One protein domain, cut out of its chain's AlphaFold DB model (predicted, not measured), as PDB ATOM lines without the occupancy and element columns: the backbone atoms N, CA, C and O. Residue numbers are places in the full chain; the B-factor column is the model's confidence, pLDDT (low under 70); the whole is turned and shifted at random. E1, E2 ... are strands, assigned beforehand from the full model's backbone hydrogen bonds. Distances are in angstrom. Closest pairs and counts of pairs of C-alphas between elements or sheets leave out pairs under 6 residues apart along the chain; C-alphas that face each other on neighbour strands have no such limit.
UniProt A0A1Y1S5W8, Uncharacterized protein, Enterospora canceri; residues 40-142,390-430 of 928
ATOM      1  N   LYS A  40     342.129-272.980 147.610       72.00
ATOM      2  CA  LYS A  40     343.527-273.289 147.934       72.00
ATOM      3  C   LYS A  40     344.163-272.097 148.643       72.00
ATOM      4  O   LYS A  40     344.591-271.183 147.971       72.00
ATOM      5  N   ASN A  41     344.252-272.090 149.967       81.81
ATOM      6  CA  ASN A  41     344.805-270.939 150.689       81.81
ATOM      7  C   ASN A  41     346.103-271.319 151.401       81.81
ATOM      8  O   ASN A  41     346.202-272.415 151.954       81.81
ATOM      9  N   TYR A  42     347.064-270.399 151.393       86.25
ATOM     10  CA  TYR A  42     348.266-270.467 152.213       86.25
ATOM     11  C   TYR A  42     347.977-269.802 153.551       86.25
ATOM     12  O   TYR A  42     347.708-268.606 153.598       86.25
ATOM     13  N   ASN A  43     348.008-270.579 154.628       87.00
ATOM     14  CA  ASN A  43     347.826-270.065 155.979       87.00
ATOM     15  C   ASN A  43     349.173-269.925 156.675       87.00
ATOM     16  O   ASN A  43     350.077-270.721 156.427       87.00
ATOM     17  N   LEU A  44     349.276-268.959 157.588       89.25
ATOM     18  CA  LEU A  44     350.426-268.840 158.479       89.25
ATOM     19  C   LEU A  44     350.646-270.174 159.206       89.25
ATOM     20  O   LEU A  44     349.765-270.648 159.923       89.25
ATOM     21  N   TYR A  45     351.809-270.778 158.981       88.69
ATOM     22  CA  TYR A  45     352.240-271.994 159.658       88.69
ATOM     23  C   TYR A  45     353.056-271.644 160.901       88.69
ATOM     24  O   TYR A  45     352.833-272.207 161.970       88.69
ATOM     25  N   GLY A  46     353.947-270.660 160.783       88.94
ATOM     26  CA  GLY A  46     354.614-270.036 161.919       88.94
ATOM     27  C   GLY A  46     355.739-269.099 161.508       88.94
ATOM     28  O   GLY A  46     356.153-269.079 160.345       88.94
ATOM     29  N   THR A  47     356.216-268.337 162.486       91.69
ATOM     30  CA  THR A  47     357.262-267.326 162.332       91.69
ATOM     31  C   THR A  47     358.382-267.612 163.320       91.69
ATOM     32  O   THR A  47     358.137-267.790 164.511       91.69
ATOM     33  N   ILE A  48     359.611-267.643 162.818       91.88
ATOM     34  CA  ILE A  48     360.814-267.934 163.594       91.88
ATOM     35  C   ILE A  48     361.717-266.711 163.530       91.88
ATOM     36  O   ILE A  48     362.063-266.263 162.439       91.88
ATOM     37  N   LYS A  49     362.140-266.186 164.683       91.19
ATOM     38  CA  LYS A  49     363.215-265.192 164.717       91.19
ATOM     39  C   LYS A  49     364.543-265.903 164.475       91.19
ATOM     40  O   LYS A  49     365.042-266.591 165.361       91.19
ATOM     41  N   ALA A  50     365.067-265.783 163.263       89.88
ATOM     42  CA  ALA A  50     366.236-266.530 162.836       89.88
ATOM     43  C   ALA A  50     367.527-265.742 163.079       89.88
ATOM     44  O   ALA A  50     368.429-266.264 163.730       89.88
ATOM     45  N   HIS A  51     367.594-264.497 162.610       93.25
ATOM     46  CA  HIS A  51     368.819-263.696 162.562       93.25
ATOM     47  C   HIS A  51     368.690-262.375 163.329       93.25
ATOM     48  O   HIS A  51     367.584-261.893 163.603       93.25
ATOM     49  N   ASN A  52     369.839-261.784 163.660       89.69
ATOM     50  CA  ASN A  52     369.942-260.454 164.266       89.69
ATOM     51  C   ASN A  52     370.174-259.394 163.179       89.69
ATOM     52  O   ASN A  52     371.231-258.769 163.119       89.69
ATOM     53  N   GLY A  53     369.186-259.223 162.305       88.31
ATOM     54  CA  GLY A  53     369.246-258.341 161.140       88.31
ATOM     55  C   GLY A  53     368.560-258.969 159.925       88.31
ATOM     56  O   GLY A  53     368.114-260.113 160.024       88.31
ATOM     57  N   PRO A  54     368.484-258.245 158.796       90.25
ATOM     58  CA  PRO A  54     367.852-258.702 157.562       90.25
ATOM     59  C   PRO A  54     368.268-260.117 157.160       90.25
ATOM     60  O   PRO A  54     369.454-260.453 157.156       90.25
ATOM     61  N   VAL A  55     367.289-260.961 156.822       91.44
ATOM     62  CA  VAL A  55     367.560-262.253 156.175       91.44
ATOM     63  C   VAL A  55     367.547-262.049 154.665       91.44
ATOM     64  O   VAL A  55     366.474-261.975 154.063       91.44
ATOM     65  N   GLU A  56     368.730-261.982 154.072       85.94
ATOM     66  CA  GLU A  56     368.933-261.700 152.645       85.94
ATOM     67  C   GLU A  56     368.556-262.878 151.742       85.94
ATOM     68  O   GLU A  56     368.182-262.690 150.581       85.94
ATOM     69  N   ARG A  57     368.644-264.111 152.263       87.19
ATOM     70  CA  ARG A  57     368.394-265.312 151.464       87.19
ATOM     71  C   ARG A  57     367.744-266.431 152.254       87.19
ATOM     72  O   ARG A  57     368.179-266.753 153.362       87.19
ATOM     73  N   VAL A  58     366.748-267.084 151.651       89.50
ATOM     74  CA  VAL A  58     366.132-268.300 152.196       89.50
ATOM     75  C   VAL A  58     365.975-269.378 151.127       89.50
ATOM     76  O   VAL A  58     365.495-269.121 150.026       89.50
ATOM     77  N   VAL A  59     366.344-270.616 151.464       85.69
ATOM     78  CA  VAL A  59     366.274-271.772 150.561       85.69
ATOM     79  C   VAL A  59     365.717-272.998 151.286       85.69
ATOM     80  O   VAL A  59     366.275-273.423 152.301       85.69
ATOM     81  N   PRO A  60     364.637-273.618 150.788       80.75
ATOM     82  CA  PRO A  60     364.135-274.864 151.341       80.75
ATOM     83  C   PRO A  60     364.893-276.080 150.765       80.75
ATOM     84  O   PRO A  60     365.058-276.223 149.556       80.75
ATOM     85  N   ASN A  61     365.356-276.976 151.639       71.69
ATOM     86  CA  ASN A  61     365.987-278.252 151.297       71.69
ATOM     87  C   ASN A  61     364.929-279.359 151.186       71.69
ATOM     88  O   ASN A  61     364.043-279.474 152.037       71.69
ATOM     89  N   HIS A  62     365.072-280.222 150.182       58.75
ATOM     90  CA  HIS A  62     364.118-281.279 149.860       58.75
ATOM     91  C   HIS A  62     364.760-282.660 149.673       58.75
ATOM     92  O   HIS A  62     364.365-283.421 148.790       58.75
ATOM     93  N   SER A  63     365.711-283.032 150.535       51.31
ATOM     94  CA  SER A  63     366.088-284.444 150.676       51.31
ATOM     95  C   SER A  63     364.927-285.242 151.302       51.31
ATOM     96  O   SER A  63     364.373-284.848 152.327       51.31
ATOM     97  N   PHE A  64     364.560-286.363 150.667       35.91
ATOM     98  CA  PHE A  64     363.273-287.097 150.680       35.91
ATOM     99  C   PHE A  64     362.524-287.385 151.999       35.91
ATOM    100  O   PHE A  64     361.433-287.942 151.934       35.91
ATOM    101  N   ASN A  65     363.027-287.018 153.177       45.12
ATOM    102  CA  ASN A  65     362.400-287.376 154.455       45.12
ATOM    103  C   ASN A  65     362.165-286.209 155.430       45.12
ATOM    104  O   ASN A  65     361.415-286.392 156.385       45.12
ATOM    105  N   LYS A  66     362.783-285.037 155.232       60.22
ATOM    106  CA  LYS A  66     362.583-283.849 156.079       60.22
ATOM    107  C   LYS A  66     362.735-282.586 155.243       60.22
ATOM    108  O   LYS A  66     363.655-282.502 154.434       60.22
ATOM    109  N   THR A  67     361.863-281.609 155.466       70.31
ATOM    110  CA  THR A  67     361.997-280.302 154.818       70.31
ATOM    111  C   THR A  67     362.798-279.391 155.736       70.31
ATOM    112  O   THR A  67     362.327-279.059 156.825       70.31
ATOM    113  N   PHE A  68     364.010-279.012 155.325       82.25
ATOM    114  CA  PHE A  68     364.785-277.998 156.044       82.25
ATOM    115  C   PHE A  68     364.615-276.634 155.381       82.25
ATOM    116  O   PHE A  68     364.386-276.561 154.180       82.25
ATOM    117  N   ILE A  69     364.754-275.558 156.146       87.94
ATOM    118  CA  ILE A  69     364.998-274.214 155.618       87.94
ATOM    119  C   ILE A  69     366.425-273.846 155.952       87.94
ATOM    120  O   ILE A  69     366.836-274.005 157.096       87.94
ATOM    121  N   ILE A  70     367.147-273.334 154.970       90.25
ATOM    122  CA  ILE A  70     368.446-272.706 155.148       90.25
ATOM    123  C   ILE A  70     368.253-271.210 154.945       90.25
ATOM    124  O   ILE A  70     367.615-270.799 153.976       90.25
ATOM    125  N   SER A  71     368.785-270.404 155.851       93.12
ATOM    126  CA  SER A  71     368.742-268.951 155.756       93.12
ATOM    127  C   SER A  71     370.108-268.332 155.972       93.12
ATOM    128  O   SER A  71     370.879-268.812 156.803       93.12
ATOM    129  N   GLY A  72     370.375-267.263 155.228       93.06
ATOM    130  CA  GLY A  72     371.553-266.414 155.354       93.06
ATOM    131  C   GLY A  72     371.129-265.012 155.760       93.06
ATOM    132  O   GLY A  72     370.184-264.462 155.189       93.06
ATOM    133  N   GLY A  73     371.788-264.469 156.779       91.88
ATOM    134  CA  GLY A  73     371.478-263.153 157.319       91.88
ATOM    135  C   GLY A  73     372.601-262.139 157.147       91.88
ATOM    136  O   GLY A  73     373.764-262.474 156.905       91.88
ATOM    137  N   MET A  74     372.249-260.876 157.379       93.06
ATOM    138  CA  MET A  74     373.187-259.761 157.522       93.06
ATOM    139  C   MET A  74     374.164-259.977 158.694       93.06
ATOM    140  O   MET A  74     375.267-259.437 158.697       93.06
ATOM    141  N   ASP A  75     373.802-260.812 159.671       92.19
ATOM    142  CA  ASP A  75     374.671-261.197 160.789       92.19
ATOM    143  C   ASP A  75     375.828-262.139 160.394       92.19
ATOM    144  O   ASP A  75     376.616-262.522 161.260       92.19
ATOM    145  N   GLY A  76     375.944-262.514 159.114       92.00
ATOM    146  CA  GLY A  76     376.987-263.411 158.607       92.00
ATOM    147  C   GLY A  76     376.798-264.867 159.030       92.00
ATOM    148  O   GLY A  76     377.675-265.707 158.832       92.00
ATOM    149  N   LEU A  77     375.655-265.198 159.632       94.75
ATOM    150  CA  LEU A  77     375.345-266.556 160.045       94.75
ATOM    151  C   LEU A  77     374.519-267.256 158.974       94.75
ATOM    152  O   LEU A  77     373.695-266.647 158.289       94.75
ATOM    153  N   ILE A  78     374.679-268.575 158.906       94.69
ATOM    154  CA  ILE A  78     373.769-269.448 158.171       94.69
ATOM    155  C   ILE A  78     373.029-270.289 159.196       94.69
ATOM    156  O   ILE A  78     373.643-270.898 160.075       94.69
ATOM    157  N   LYS A  79     371.707-270.346 159.110       93.19
ATOM    158  CA  LYS A  79     370.892-271.124 160.044       93.19
ATOM    159  C   LYS A  79     370.049-272.133 159.296       93.19
ATOM    160  O   LYS A  79     369.490-271.837 158.246       93.19
ATOM    161  N   ILE A  80     369.980-273.338 159.850       91.94
ATOM    162  CA  ILE A  80     369.203-274.438 159.289       91.94
ATOM    163  C   ILE A  80     368.098-274.798 160.269       91.94
ATOM    164  O   ILE A  80     368.364-275.086 161.437       91.94
ATOM    165  N   PHE A  81     366.863-274.815 159.783       89.94
ATOM    166  CA  PHE A  81     365.659-275.069 160.562       89.94
ATOM    167  C   PHE A  81     364.911-276.286 160.033       89.94
ATOM    168  O   PHE A  81     364.833-276.502 158.826       89.94
ATOM    169  N   ASP A  82     364.309-277.057 160.931       86.56
ATOM    170  CA  ASP A  82     363.280-278.038 160.585       86.56
ATOM    171  C   ASP A  82     361.967-277.277 160.365       86.56
ATOM    172  O   ASP A  82     361.476-276.648 161.307       86.56
ATOM    173  N   ILE A  83     361.402-277.302 159.149       82.94
ATOM    174  CA  ILE A  83     360.143-276.588 158.873       82.94
ATOM    175  C   ILE A  83     359.030-277.136 159.746       82.94
ATOM    176  O   ILE A  83     358.297-276.362 160.353       82.94
ATOM    177  N   ASP A  84     358.892-278.459 159.807       81.75
ATOM    178  CA  ASP A  84     357.737-279.091 160.431       81.75
ATOM    179  C   ASP A  84     357.735-278.839 161.940       81.75
ATOM    180  O   ASP A  84     356.674-278.585 162.513       81.75
ATOM    181  N   LYS A  85     358.918-278.844 162.566       83.56
ATOM    182  CA  LYS A  85     359.078-278.569 164.002       83.56
ATOM    183  C   LYS A  85     359.282-277.093 164.340       83.56
ATOM    184  O   LYS A  85     359.176-276.750 165.511       83.56
ATOM    185  N   GLN A  86     359.599-276.250 163.358       85.19
ATOM    186  CA  GLN A  86     360.017-274.854 163.548       85.19
ATOM    187  C   GLN A  86     361.198-274.704 164.522       85.19
ATOM    188  O   GLN A  86     361.292-273.735 165.273       85.19
ATOM    189  N   LEU A  87     362.104-275.685 164.527       88.25
ATOM    190  CA  LEU A  87     363.252-275.718 165.429       88.25
ATOM    191  C   LEU A  87     364.544-275.461 164.668       88.25
ATOM    192  O   LEU A  87     364.767-276.030 163.598       88.25
ATOM    193  N   LEU A  88     365.415-274.648 165.265       91.19
ATOM    194  CA  LEU A  88     366.794-274.494 164.821       91.19
ATOM    195  C   LEU A  88     367.528-275.828 165.000       91.19
ATOM    196  O   LEU A  88     367.587-276.369 166.102       91.19
ATOM    197  N   ILE A  89     368.083-276.345 163.910       88.75
ATOM    198  CA  ILE A  89     368.889-277.568 163.892       88.75
ATOM    199  C   ILE A  89     370.347-277.210 164.142       88.75
ATOM    200  O   ILE A  89     370.990-277.785 165.018       88.75
ATOM    201  N   VAL A  90     370.869-276.261 163.365       90.69
ATOM    202  CA  VAL A  90     372.269-275.849 163.437       90.69
ATOM    203  C   VAL A  90     372.427-274.392 163.009       90.69
ATOM    204  O   VAL A  90     371.674-273.886 162.177       90.69
ATOM    205  N   THR A  91     373.420-273.722 163.590       94.06
ATOM    206  CA  THR A  91     373.978-272.469 163.067       94.06
ATOM    207  C   THR A  91     375.365-272.787 162.517       94.06
ATOM    208  O   THR A  91     376.182-273.360 163.237       94.06
ATOM    209  N   LEU A  92     375.608-272.465 161.250       93.38
ATOM    210  CA  LEU A  92     376.916-272.568 160.617       93.38
ATOM    211  C   LEU A  92     377.600-271.204 160.699       93.38
ATOM    212  O   LEU A  92     376.975-270.165 160.477       93.38
ATOM    213  N   TYR A  93     378.884-271.242 161.035       93.00
ATOM    214  CA  TYR A  93     379.735-270.077 161.236       93.00
ATOM    215  C   TYR A  93     380.851-270.091 160.195       93.00
ATOM    216  O   TYR A  93     381.302-271.164 159.795       93.00
ATOM    217  N   GLY A  94     381.331-268.913 159.802       86.94
ATOM    218  CA  GLY A  94     382.519-268.791 158.958       86.94
ATOM    219  C   GLY A  94     382.533-267.541 158.087       86.94
ATOM    220  O   GLY A  94     383.610-267.009 157.838       86.94
ATOM    221  N   HIS A  95     381.364-267.052 157.662       92.69
ATOM    222  CA  HIS A  95     381.289-265.784 156.943       92.69
ATOM    223  C   HIS A  95     381.574-264.624 157.889       92.69
ATOM    224  O   HIS A  95     381.151-264.614 159.048       92.69
ATOM    225  N   THR A  96     382.326-263.654 157.384       89.94
ATOM    226  CA  THR A  96     382.682-262.429 158.109       89.94
ATOM    227  C   THR A  96     381.792-261.253 157.713       89.94
ATOM    228  O   THR A  96     381.775-260.242 158.413       89.94
ATOM    229  N   CYS A  97     381.027-261.410 156.629       90.44
ATOM    230  CA  CYS A  97     380.111-260.426 156.066       90.44
ATOM    231  C   CYS A  97     378.727-261.027 155.786       90.44
ATOM    232  O   CYS A  97     378.474-262.203 156.043       90.44
ATOM    233  N   HIS A  98     377.815-260.187 155.287       91.00
ATOM    234  CA  HIS A  98     376.428-260.546 154.997       91.00
ATOM    235  C   HIS A  98     376.361-261.711 154.008       91.00
ATOM    236  O   HIS A  98     376.996-261.664 152.954       91.00
ATOM    237  N   VAL A  99     375.582-262.739 154.346       92.56
ATOM    238  CA  VAL A  99     375.357-263.878 153.452       92.56
ATOM    239  C   VAL A  99     374.309-263.475 152.425       92.56
ATOM    240  O   VAL A  99     373.159-263.251 152.786       92.56
ATOM    241  N   ILE A 100     374.704-263.397 151.163       87.69
ATOM    242  CA  ILE A 100     373.892-262.863 150.057       87.69
ATOM    243  C   ILE A 100     373.231-263.951 149.215       87.69
ATOM    244  O   ILE A 100     372.123-263.757 148.717       87.69
ATOM    245  N   ASP A 101     373.874-265.111 149.076       87.69
ATOM    246  CA  ASP A 101     373.309-266.228 148.327       87.69
ATOM    247  C   ASP A 101     373.636-267.567 148.985       87.69
ATOM    248  O   ASP A 101     374.631-267.732 149.695       87.69
ATOM    249  N   ILE A 102     372.740-268.524 148.769       89.00
ATOM    250  CA  ILE A 102     372.820-269.886 149.280       89.00
ATOM    251  C   ILE A 102     372.287-270.799 148.184       89.00
ATOM    252  O   ILE A 102     371.207-270.560 147.638       89.00
ATOM    253  N   CYS A 103     372.993-271.890 147.910       85.06
ATOM    254  CA  CYS A 103     372.509-272.946 147.033       85.06
ATOM    255  C   CYS A 103     372.701-274.325 147.673       85.06
ATOM    256  O   CYS A 103     373.534-274.543 148.555       85.06
ATOM    257  N   ILE A 104     371.863-275.271 147.254       79.56
ATOM    258  CA  ILE A 104     371.867-276.641 147.763       79.56
ATOM    259  C   ILE A 104     372.132-277.558 146.586       79.56
ATOM    260  O   ILE A 104     371.455-277.486 145.562       79.56
ATOM    261  N   HIS A 105     373.093-278.454 146.751       78.38
ATOM    262  CA  HIS A 105     373.369-279.464 145.753       78.38
ATOM    263  C   HIS A 105     372.162-280.398 145.576       78.38
ATOM    264  O   HIS A 105     371.490-280.751 146.544       78.38
ATOM    265  N   SER A 106     371.930-280.880 144.354       69.88
ATOM    266  CA  SER A 106     370.800-281.763 144.007       69.88
ATOM    267  C   SER A 106     370.670-283.029 144.874       69.88
ATOM    268  O   SER A 106     369.570-283.534 145.088       69.88
ATOM    269  N   SER A 107     371.778-283.533 145.426       67.88
ATOM    270  CA  SER A 107     371.776-284.666 146.367       67.88
ATOM    271  C   SER A 107     371.276-284.305 147.775       67.88
ATOM    272  O   SER A 107     371.049-285.190 148.599       67.88
ATOM    273  N   GLY A 108     371.156-283.013 148.092       74.12
ATOM    274  CA  GLY A 108     370.894-282.483 149.431       74.12
ATOM    275  C   GLY A 108     372.065-282.648 150.406       74.12
ATOM    276  O   GLY A 108     371.921-282.318 151.582       74.12
ATOM    277  N   LYS A 109     373.203-283.182 149.939       79.00
ATOM    278  CA  LYS A 109     374.389-283.472 150.755       79.00
ATOM    279  C   LYS A 109     375.326-282.276 150.892       79.00
ATOM    280  O   LYS A 109     376.042-282.208 151.876       79.00
ATOM    281  N   TYR A 110     375.338-281.353 149.937       84.12
ATOM    282  CA  TYR A 110     376.223-280.190 149.978       84.12
ATOM    283  C   TYR A 110     375.413-278.904 149.938       84.12
ATOM    284  O   TYR A 110     374.386-278.828 149.262       84.12
ATOM    285  N   ILE A 111     375.873-277.912 150.685       87.56
ATOM    286  CA  ILE A 111     375.295-276.574 150.762       87.56
ATOM    287  C   ILE A 111     376.439-275.603 150.537       87.56
ATOM    288  O   ILE A 111     377.459-275.716 151.213       87.56
ATOM    289  N   ALA A 112     376.266-274.664 149.619       89.81
ATOM    290  CA  ALA A 112     377.191-273.562 149.437       89.81
ATOM    291  C   ALA A 112     376.510-272.257 149.833       89.81
ATOM    292  O   ALA A 112     375.300-272.091 149.668       89.81
ATOM    293  N   SER A 113     377.300-271.351 150.383       92.56
ATOM    294  CA  SER A 113     376.874-270.025 150.806       92.56
ATOM    295  C   SER A 113     377.937-269.014 150.422       92.56
ATOM    296  O   SER A 113     379.128-269.290 150.561       92.56
ATOM    297  N   ALA A 114     377.499-267.858 149.946       91.88
ATOM    298  CA  ALA A 114     378.352-266.776 149.489       91.88
ATOM    299  C   ALA A 114     378.103-265.516 150.321       91.88
ATOM    300  O   ALA A 114     376.955-265.225 150.677       91.88
ATOM    301  N   ASP A 115     379.163-264.762 150.604       91.94
ATOM    302  CA  ASP A 115     379.065-263.435 151.211       91.94
ATOM    303  C   ASP A 115     379.488-262.300 150.270       91.94
ATOM    304  O   ASP A 115     380.030-262.511 149.184       91.94
ATOM    305  N   VAL A 116     379.210-261.072 150.715       89.31
ATOM    306  CA  VAL A 116     379.510-259.825 149.988       89.31
ATOM    307  C   VAL A 116     381.006-259.636 149.710       89.31
ATOM    308  O   VAL A 116     381.360-258.955 148.758       89.31
ATOM    309  N   ASN A 117     381.902-260.229 150.504       89.06
ATOM    310  CA  ASN A 117     383.348-260.078 150.301       89.06
ATOM    311  C   ASN A 117     383.917-261.101 149.304       89.06
ATOM    312  O   ASN A 117     385.129-261.136 149.079       89.06
ATOM    313  N   GLY A 118     383.065-261.954 148.735       88.06
ATOM    314  CA  GLY A 118     383.486-262.980 147.794       88.06
ATOM    315  C   GLY A 118     383.943-264.275 148.439       88.06
ATOM    316  O   GLY A 118     384.570-265.091 147.762       88.06
ATOM    317  N   THR A 119     383.662-264.497 149.724       92.81
ATOM    318  CA  THR A 119     383.929-265.791 150.348       92.81
ATOM    319  C   THR A 119     382.777-266.747 150.051       92.81
ATOM    320  O   THR A 119     381.618-266.459 150.356       92.81
ATOM    321  N   VAL A 120     383.097-267.930 149.518       93.81
ATOM    322  CA  VAL A 120     382.177-269.065 149.397       93.81
ATOM    323  C   VAL A 120     382.555-270.144 150.396       93.81
ATOM    324  O   VAL A 120     383.685-270.628 150.404       93.81
ATOM    325  N   LEU A 121     381.599-270.573 151.213       93.38
ATOM    326  CA  LEU A 121     381.759-271.703 152.121       93.38
ATOM    327  C   LEU A 121     380.920-272.875 151.640       93.38
ATOM    328  O   LEU A 121     379.731-272.717 151.366       93.38
ATOM    329  N   VAL A 122     381.516-274.065 151.603       92.44
ATOM    330  CA  VAL A 122     380.805-275.294 151.253       92.44
ATOM    331  C   VAL A 122     380.768-276.241 152.437       92.44
ATOM    332  O   VAL A 122     381.793-276.615 153.006       92.44
ATOM    333  N   HIS A 123     379.559-276.652 152.795       91.00
ATOM    334  CA  HIS A 123     379.274-277.532 153.911       91.00
ATOM    335  C   HIS A 123     378.718-278.866 153.419       91.00
ATOM    336  O   HIS A 123     377.799-278.911 152.602       91.00
ATOM    337  N   GLU A 124     379.235-279.960 153.966       88.75
ATOM    338  CA  GLU A 124     378.716-281.310 153.787       88.75
ATOM    339  C   GLU A 124     377.749-281.664 154.921       88.75
ATOM    340  O   GLU A 124     378.071-281.558 156.107       88.75
ATOM    341  N   TYR A 125     376.568-282.136 154.545       86.25
ATOM    342  CA  TYR A 125     375.569-282.736 155.408       86.25
ATOM    343  C   TYR A 125     375.799-284.243 155.537       86.25
ATOM    344  O   TYR A 125     375.915-284.977 154.551       86.25
ATOM    345  N   TYR A 126     375.786-284.723 156.773       85.06
ATOM    346  CA  TYR A 126     375.860-286.139 157.103       85.06
ATOM    347  C   TYR A 126     375.054-286.429 158.368       85.06
ATOM    348  O   TYR A 126     374.743-285.544 159.164       85.06
ATOM    349  N   LYS A 127     374.708-287.702 158.565       83.38
ATOM    350  CA  LYS A 127     374.063-288.158 159.798       83.38
ATOM    351  C   LYS A 127     375.067-288.862 160.687       83.38
ATOM    352  O   LYS A 127     375.680-289.838 160.263       83.38
ATOM    353  N   TYR A 128     375.167-288.422 161.935       83.56
ATOM    354  CA  TYR A 128     375.956-289.088 162.966       83.56
ATOM    355  C   TYR A 128     375.048-289.461 164.139       83.56
ATOM    356  O   TYR A 128     374.414-288.594 164.734       83.56
ATOM    357  N   ASN A 129     374.944-290.758 164.453       86.44
ATOM    358  CA  ASN A 129     374.042-291.280 165.493       86.44
ATOM    359  C   ASN A 129     372.604-290.729 165.382       86.44
ATOM    360  O   ASN A 129     372.039-290.245 166.359       86.44
ATOM    361  N   GLU A 130     372.042-290.750 164.166       80.38
ATOM    362  CA  GLU A 130     370.706-290.220 163.822       80.38
ATOM    363  C   GLU A 130     370.510-288.702 163.995       80.38
ATOM    364  O   GLU A 130     369.426-288.191 163.706       80.38
ATOM    365  N   LYS A 131     371.551-287.961 164.394       81.69
ATOM    366  CA  LYS A 131     371.546-286.496 164.432       81.69
ATOM    367  C   LYS A 131     371.991-285.925 163.091       81.69
ATOM    368  O   LYS A 131     372.898-286.452 162.449       81.69
ATOM    369  N   ASP A 132     371.322-284.850 162.692       83.75
ATOM    370  CA  ASP A 132     371.625-284.091 161.485       83.75
ATOM    371  C   ASP A 132     372.871-283.224 161.768       83.75
ATOM    372  O   ASP A 132     372.863-282.407 162.692       83.75
ATOM    373  N   CYS A 133     373.965-283.450 161.034       84.62
ATOM    374  CA  CYS A 133     375.259-282.797 161.245       84.62
ATOM    375  C   CYS A 133     375.773-282.159 159.953       84.62
ATOM    376  O   CYS A 133     375.492-282.631 158.852       84.62
ATOM    377  N   PHE A 134     376.551-281.089 160.109       89.50
ATOM    378  CA  PHE A 134     377.109-280.315 159.006       89.50
ATOM    379  C   PHE A 134     378.581-280.039 159.288       89.50
ATOM    380  O   PHE A 134     378.946-279.710 160.417       89.50
ATOM    381  N   LYS A 135     379.429-280.200 158.277       89.69
ATOM    382  CA  LYS A 135     380.868-279.949 158.364       89.69
ATOM    383  C   LYS A 135     381.281-279.042 157.217       89.69
ATOM    384  O   LYS A 135     380.936-279.325 156.077       89.69
ATOM    385  N   LEU A 136     382.031-277.987 157.523       92.06
ATOM    386  CA  LEU A 136     382.714-277.196 156.504       92.06
ATOM    387  C   LEU A 136     383.753-278.089 155.818       92.06
ATOM    388  O   LEU A 136     384.612-278.659 156.496       92.06
ATOM    389  N   ILE A 137     383.631-278.238 154.503       90.69
ATOM    390  CA  ILE A 137     384.604-278.966 153.690       90.69
ATOM    391  C   ILE A 137     385.547-277.990 152.996       90.69
ATOM    392  O   ILE A 137     386.749-278.186 153.100       90.69
ATOM    393  N   ASN A 138     385.019-276.899 152.425       89.38
ATOM    394  CA  ASN A 138     385.803-275.980 151.601       89.38
ATOM    395  C   ASN A 138     385.487-274.520 151.899       89.38
ATOM    396  O   ASN A 138     384.343-274.166 152.209       89.38
ATOM    397  N   LYS A 139     386.496-273.672 151.696       92.25
ATOM    398  CA  LYS A 139     386.393-272.213 151.674       92.25
ATOM    399  C   LYS A 139     387.103-271.685 150.432       92.25
ATOM    400  O   LYS A 139     388.272-271.988 150.234       92.25
ATOM    401  N   PHE A 140     386.404-270.881 149.643       91.31
ATOM    402  CA  PHE A 140     386.958-270.164 148.499       91.31
ATOM    403  C   PHE A 140     386.885-268.670 148.779       91.31
ATOM    404  O   PHE A 140     385.856-268.198 149.251       91.31
ATOM    405  N   ASP A 141     387.947-267.932 148.474       90.88
ATOM    406  CA  ASP A 141     387.982-266.477 148.599       90.88
ATOM    407  C   ASP A 141     388.204-265.880 147.202       90.88
ATOM    408  O   ASP A 141     389.314-265.902 146.677       90.88
ATOM    409  N   LEU A 142     387.130-265.390 146.577       87.69
ATOM    410  CA  LEU A 142     387.139-264.888 145.197       87.69
ATOM    411  C   LEU A 142     387.535-263.411 145.087       87.69
ATOM    412  O   LEU A 142     387.855-262.952 143.988       87.69
ATOM    413  N   ILE A 390     355.878-255.727 157.881       84.12
ATOM    414  CA  ILE A 390     357.314-255.531 157.714       84.12
ATOM    415  C   ILE A 390     357.643-255.921 156.271       84.12
ATOM    416  O   ILE A 390     357.066-256.878 155.748       84.12
ATOM    417  N   SER A 391     358.554-255.182 155.649       85.06
ATOM    418  CA  SER A 391     359.106-255.483 154.331       85.06
ATOM    419  C   SER A 391     359.762-256.858 154.296       85.06
ATOM    420  O   SER A 391     360.428-257.295 155.239       85.06
ATOM    421  N   VAL A 392     359.542-257.547 153.184       87.38
ATOM    422  CA  VAL A 392     360.038-258.898 152.949       87.38
ATOM    423  C   VAL A 392     361.252-258.821 152.031       87.38
ATOM    424  O   VAL A 392     361.179-258.222 150.959       87.38
ATOM    425  N   ASN A 393     362.350-259.464 152.414       85.44
ATOM    426  CA  ASN A 393     363.595-259.446 151.645       85.44
ATOM    427  C   ASN A 393     363.614-260.542 150.594       85.44
ATOM    428  O   ASN A 393     363.728-260.250 149.405       85.44
ATOM    429  N   ASP A 394     363.362-261.782 150.995       86.19
ATOM    430  CA  ASP A 394     363.310-262.916 150.083       86.19
ATOM    431  C   ASP A 394     362.027-263.729 150.272       86.19
ATOM    432  O   ASP A 394     361.407-263.766 151.339       86.19
ATOM    433  N   CYS A 395     361.599-264.372 149.193       88.88
ATOM    434  CA  CYS A 395     360.413-265.206 149.149       88.88
ATOM    435  C   CYS A 395     360.663-266.412 148.260       88.88
ATOM    436  O   CYS A 395     361.227-266.309 147.173       88.88
ATOM    437  N   VAL A 396     360.202-267.580 148.693       86.81
ATOM    438  CA  VAL A 396     360.446-268.810 147.948       86.81
ATOM    439  C   VAL A 396     359.358-269.843 148.203       86.81
ATOM    440  O   VAL A 396     358.898-270.055 149.329       86.81
ATOM    441  N   PHE A 397     358.938-270.515 147.134       84.69
ATOM    442  CA  PHE A 397     358.143-271.728 147.254       84.69
ATOM    443  C   PHE A 397     359.051-272.911 147.569       84.69
ATOM    444  O   PHE A 397     360.107-273.085 146.976       84.69
ATOM    445  N   SER A 398     358.596-273.770 148.468       80.75
ATOM    446  CA  SER A 398     359.146-275.118 148.611       80.75
ATOM    447  C   SER A 398     358.989-275.943 147.336       80.75
ATOM    448  O   SER A 398     358.043-275.744 146.568       80.75
ATOM    449  N   ASN A 399     359.850-276.947 147.165       71.81
ATOM    450  CA  ASN A 399     359.918-277.704 145.926       71.81
ATOM    451  C   ASN A 399     358.647-278.499 145.600       71.81
ATOM    452  O   ASN A 399     358.300-278.778 144.457       71.81
ATOM    453  N   ASN A 400     357.933-278.899 146.643       71.88
ATOM    454  CA  ASN A 400     356.661-279.595 146.528       71.88
ATOM    455  C   ASN A 400     355.463-278.630 146.462       71.88
ATOM    456  O   ASN A 400     354.329-279.094 146.345       71.88
ATOM    457  N   GLY A 401     355.700-277.319 146.566       77.62
ATOM    458  CA  GLY A 401     354.662-276.295 146.591       77.62
ATOM    459  C   GLY A 401     353.794-276.314 147.851       77.62
ATOM    460  O   GLY A 401     352.718-275.735 147.870       77.62
ATOM    461  N   GLN A 402     354.196-277.015 148.914       81.56
ATOM    462  CA  GLN A 402     353.382-277.101 150.133       81.56
ATOM    463  C   GLN A 402     353.571-275.894 151.045       81.56
ATOM    464  O   GLN A 402     352.634-275.473 151.721       81.56
ATOM    465  N   TYR A 403     354.785-275.364 151.070       86.88
ATOM    466  CA  TYR A 403     355.182-274.205 151.848       86.88
ATOM    467  C   TYR A 403     355.557-273.038 150.932       86.88
ATOM    468  O   TYR A 403     356.204-273.229 149.899       86.88
ATOM    469  N   PHE A 404     355.179-271.836 151.345       90.19
ATOM    470  CA  PHE A 404     355.696-270.566 150.854       90.19
ATOM    471  C   PHE A 404     356.407-269.886 152.020       90.19
ATOM    472  O   PHE A 404     355.839-269.778 153.105       90.19
ATOM    473  N   ILE A 405     357.659-269.498 151.833       90.81
ATOM    474  CA  ILE A 405     358.518-268.988 152.898       90.81
ATOM    475  C   ILE A 405     358.894-267.557 152.545       90.81
ATOM    476  O   ILE A 405     359.297-267.299 151.416       90.81
ATOM    477  N   ALA A 406     358.755-266.655 153.508       92.06
ATOM    478  CA  ALA A 406     359.097-265.247 153.391       92.06
ATOM    479  C   ALA A 406     360.083-264.867 154.497       92.06
ATOM    480  O   ALA A 406     359.944-265.322 155.635       92.06
ATOM    481  N   SER A 407     361.059-264.031 154.174       91.88
ATOM    482  CA  SER A 407     362.056-263.515 155.106       91.88
ATOM    483  C   SER A 407     361.886-262.008 155.279       91.88
ATOM    484  O   SER A 407     361.473-261.341 154.336       91.88
ATOM    485  N   ASP A 408     362.150-261.460 156.464       90.50
ATOM    486  CA  ASP A 408     361.933-260.034 156.737       90.50
ATOM    487  C   ASP A 408     363.199-259.276 157.167       90.50
ATOM    488  O   ASP A 408     364.233-259.864 157.511       90.50
ATOM    489  N   ASP A 409     363.086-257.946 157.169       88.12
ATOM    490  CA  ASP A 409     364.149-257.010 157.561       88.12
ATOM    491  C   ASP A 409     364.571-257.108 159.022       88.12
ATOM    492  O   ASP A 409     365.666-256.694 159.401       88.12
ATOM    493  N   THR A 410     363.708-257.642 159.881       90.25
ATOM    494  CA  THR A 410     364.071-257.785 161.286       90.25
ATOM    495  C   THR A 410     364.971-258.995 161.495       90.25
ATOM    496  O   THR A 410     365.679-259.040 162.502       90.25
ATOM    497  N   GLY A 411     364.913-259.987 160.607       89.12
ATOM    498  CA  GLY A 411     365.582-261.272 160.769       89.12
ATOM    499  C   GLY A 411     364.643-262.445 161.033       89.12
ATOM    500  O   GLY A 411     365.095-263.502 161.481       89.12
ATOM    501  N   ALA A 412     363.333-262.278 160.844       92.06
ATOM    502  CA  ALA A 412     362.372-263.358 160.994       92.06
ATOM    503  C   ALA A 412     362.113-264.078 159.666       92.06
ATOM    504  O   ALA A 412     362.169-263.505 158.579       92.06
ATOM    505  N   ILE A 413     361.807-265.366 159.780       93.12
ATOM    506  CA  ILE A 413     361.396-266.226 158.677       93.12
ATOM    507  C   ILE A 413     359.974-266.666 158.969       93.12
ATOM    508  O   ILE A 413     359.701-267.316 159.981       93.12
ATOM    509  N   THR A 414     359.064-266.315 158.073       92.75
ATOM    510  CA  THR A 414     357.654-266.669 158.157       92.75
ATOM    511  C   THR A 414     357.332-267.734 157.123       92.75
ATOM    512  O   THR A 414     357.564-267.567 155.929       92.75
ATOM    513  N   SER A 415     356.780-268.848 157.588       91.62
ATOM    514  CA  SER A 415     356.355-269.963 156.752       91.62
ATOM    515  C   SER A 415     354.834-269.982 156.630       91.62
ATOM    516  O   SER A 415     354.105-269.870 157.619       91.62
ATOM    517  N   TYR A 416     354.351-270.158 155.408       90.69
ATOM    518  CA  TYR A 416     352.943-270.318 155.082       90.69
ATOM    519  C   TYR A 416     352.726-271.698 154.477       90.69
ATOM    520  O   TYR A 416     353.439-272.089 153.558       90.69
ATOM    521  N   LYS A 417     351.735-272.443 154.965       87.94
ATOM    522  CA  LYS A 417     351.423-273.800 154.505       87.94
ATOM    523  C   LYS A 417     350.124-273.815 153.714       87.94
ATOM    524  O   LYS A 417     349.127-273.218 154.120       87.94
ATOM    525  N   LEU A 418     350.126-274.531 152.596       85.75
ATOM    526  CA  LEU A 418     348.950-274.739 151.767       85.75
ATOM    527  C   LEU A 418     347.937-275.634 152.502       85.75
ATOM    528  O   LEU A 418     348.232-276.771 152.863       85.75
ATOM    529  N   ASN A 419     346.709-275.144 152.675       74.19
ATOM    530  CA  ASN A 419     345.632-275.864 153.369       74.19
ATOM    531  C   ASN A 419     345.117-277.102 152.620       74.19
ATOM    532  O   ASN A 419     344.390-277.914 153.192       74.19
ATOM    533  N   PHE A 420     345.424-277.228 151.329       57.75
ATOM    534  CA  PHE A 420     344.892-278.290 150.490       57.75
ATOM    535  C   PHE A 420     345.914-279.414 150.318       57.75
ATOM    536  O   PHE A 420     346.861-279.301 149.546       57.75
ATOM    537  N   THR A 421     345.667-280.546 150.978       43.06
ATOM    538  CA  THR A 421     346.393-281.813 150.787       43.06
ATOM    539  C   THR A 421     345.917-282.543 149.524       43.06
ATOM    540  O   THR A 421     345.622-283.742 149.545       43.06
ATOM    541  N   GLY A 422     345.767-281.817 148.413       38.09
ATOM    542  CA  GLY A 422     345.659-282.451 147.103       38.09
ATOM    543  C   GLY A 422     346.916-283.278 146.888       38.09
ATOM    544  O   GLY A 422     347.986-282.834 147.296       38.09
ATOM    545  N   ARG A 423     346.774-284.495 146.337       37.56
ATOM    546  CA  ARG A 423     347.890-285.426 146.090       37.56
ATOM    547  C   ARG A 423     349.114-284.621 145.679       37.56
ATOM    548  O   ARG A 423     349.068-284.004 144.617       37.56
ATOM    549  N   SER A 424     350.160-284.631 146.507       35.84
ATOM    550  CA  SER A 424     351.473-284.182 146.076       35.84
ATOM    551  C   SER A 424     351.790-285.031 144.859       35.84
ATOM    552  O   SER A 424     352.111-286.218 144.967       35.84
ATOM    553  N   THR A 425     351.580-284.485 143.668       34.50
ATOM    554  CA  THR A 425     352.225-285.043 142.502       34.50
ATOM    555  C   THR A 425     353.688-284.889 142.840       34.50
ATOM    556  O   THR A 425     354.155-283.761 142.989       34.50
ATOM    557  N   ASN A 426     354.371-286.008 143.083       31.64
ATOM    558  CA  ASN A 426     355.821-286.031 143.072       31.64
ATOM    559  C   ASN A 426     356.198-285.556 141.674       31.64
ATOM    560  O   ASN A 426     356.225-286.341 140.729       31.64
ATOM    561  N   THR A 427     356.343-284.246 141.514       30.89
ATOM    562  CA  THR A 427     356.852-283.657 140.299       30.89
ATOM    563  C   THR A 427     358.315-284.007 140.322       30.89
ATOM    564  O   THR A 427     359.087-283.418 141.068       30.89
ATOM    565  N   VAL A 428     358.662-285.044 139.570       28.61
ATOM    566  CA  VAL A 428     360.036-285.257 139.148       28.61
ATOM    567  C   VAL A 428     360.360-284.037 138.298       28.61
ATOM    568  O   VAL A 428     359.909-283.942 137.159       28.61
ATOM    569  N   GLN A 429     361.055-283.065 138.878       34.09
ATOM    570  CA  GLN A 429     361.662-281.996 138.103       34.09
ATOM    571  C   GLN A 429     362.945-282.528 137.485       34.09
ATOM    572  O   GLN A 429     364.051-282.247 137.927       34.09
ATOM    573  N   PHE A 430     362.758-283.378 136.481       29.94
ATOM    574  CA  PHE A 430     363.743-283.566 135.439       29.94
ATOM    575  C   PHE A 430     363.095-284.264 134.246       29.94
ATOM    576  O   PHE A 430     362.660-285.416 134.343       29.94
TER     577      PHE A 430
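Overview. This is residues 40 to 142 and 390 to 430 of the 928 residues of an uncharacterized protein of Enterospora canceri (UniProt A0A1Y1S5W8). Three strongly twisted sheets of four strands are set like neighbouring blades of a propeller, an open fan and not a closed ring: E2 E3 E4 E5 is the middle blade, with E1 E12 E11 E10 over one of its faces and E6 E7 E8 E9 over the other. Their edge strands E10, E2 and E6 come side by side in a row, and E1, E5 and E9 are at the far edges of the fan, where the long, curled hairpin of E8 and E9 reaches over towards E5. The printed part has 144 residues with twelve named strands, E1 to E12 in chain order, and no named helix; the class is all strand, and each sheet is antiparallel throughout. The whole is compact, with a radius of gyration of the C-alphas of 15.0 A, and rounded, spanning 45 by 37 by 30 A.

Along the chain. Start at C-alpha 55, at (367.560, -262.253, 156.175), where E2 begins; it runs over residues 55 to 61. E3 follows at residues 68 to 73, E4 at 78 to 82 and E5 at 87 to 92. Next read E6 at residues 99 to 104, E7 at 110 to 115, E8 at 119 to 128, 27.7 A long, and E9 at 131 to 141, 30.4 A long and the longest strand. E9 ends at C-alpha 141, at (387.982, -266.477, 148.599). Then go back to E1, residues 42 to 49, 20.2 A long, which begins at C-alpha 42, at (348.266, -270.467, 152.213). Its sheet is completed by E10 at residues 392 to 397, E11 at 403 to 408 and E12 at 412 to 418, which is 19.9 A long.

Arrangement. Begin with the sheet E2 E3 E4 E5, a meander, each strand the antiparallel neighbour of the one before. In the hairpin of E2 and E3, N 59 and O 70 are within hydrogen-bond range at 2.8 A; in that of E3 and E4, N 69 and O 81 at 2.8 A; in that of E4 and E5, N 80 and O 90 at 2.9 A. The three sheets form a stack of sheets, face to face in turn. Towards the sheet E6 E7 E8 E9, the parts that face each other are 9.3 A centre to centre, the strands at 19 degrees; the closest C-alphas of E2 and E6 are those of Glu 56 and Ile 100, 5.7 A apart. This sheet is a meander too, with N 103 and O 112 at 2.9 A for E6 and E7, N 111 and O 123 at 2.9 A for E7 and E8, and N 124 and O 135 at 2.8 A for E8 and E9. The closest C-alphas of E5 and E9 are those of Ile 89 and Asp 132, 7.5 A apart. Towards the sheet E1 E12 E11 E10, the facing parts are 9.1 A centre to centre, the strands at 30 degrees; the closest C-alphas of E2 and E10 are those of Arg 57 and Asp 394, 5.8 A apart. E10, E11 and E12 form a third meander, with N 405 and O 396 at 2.8 A and N 406 and O 414 at 2.8 A. E1 is the antiparallel neighbour of E12 at 158 degrees, with N 48 and O 413 at 2.9 A. E1 and E9 are apart.

Size, cuts and confidence. The C-alphas farthest apart are those of Asp 141 and Gly 422, 45.3 A. Residues 143 to 389 are cut out, and C-alphas 142 and 390 are 33.7 A apart across the cut. Of the links that are printed whole, none is long. Look last at residues 419 to 430, with no named element, whose C-alphas lie 19 to 25 A from the mean of the C-alphas. The mean pLDDT of the printed part is 82.2; residues 62 to 66, 106 to 107 and 420 to 430 are under 70 in this predicted model.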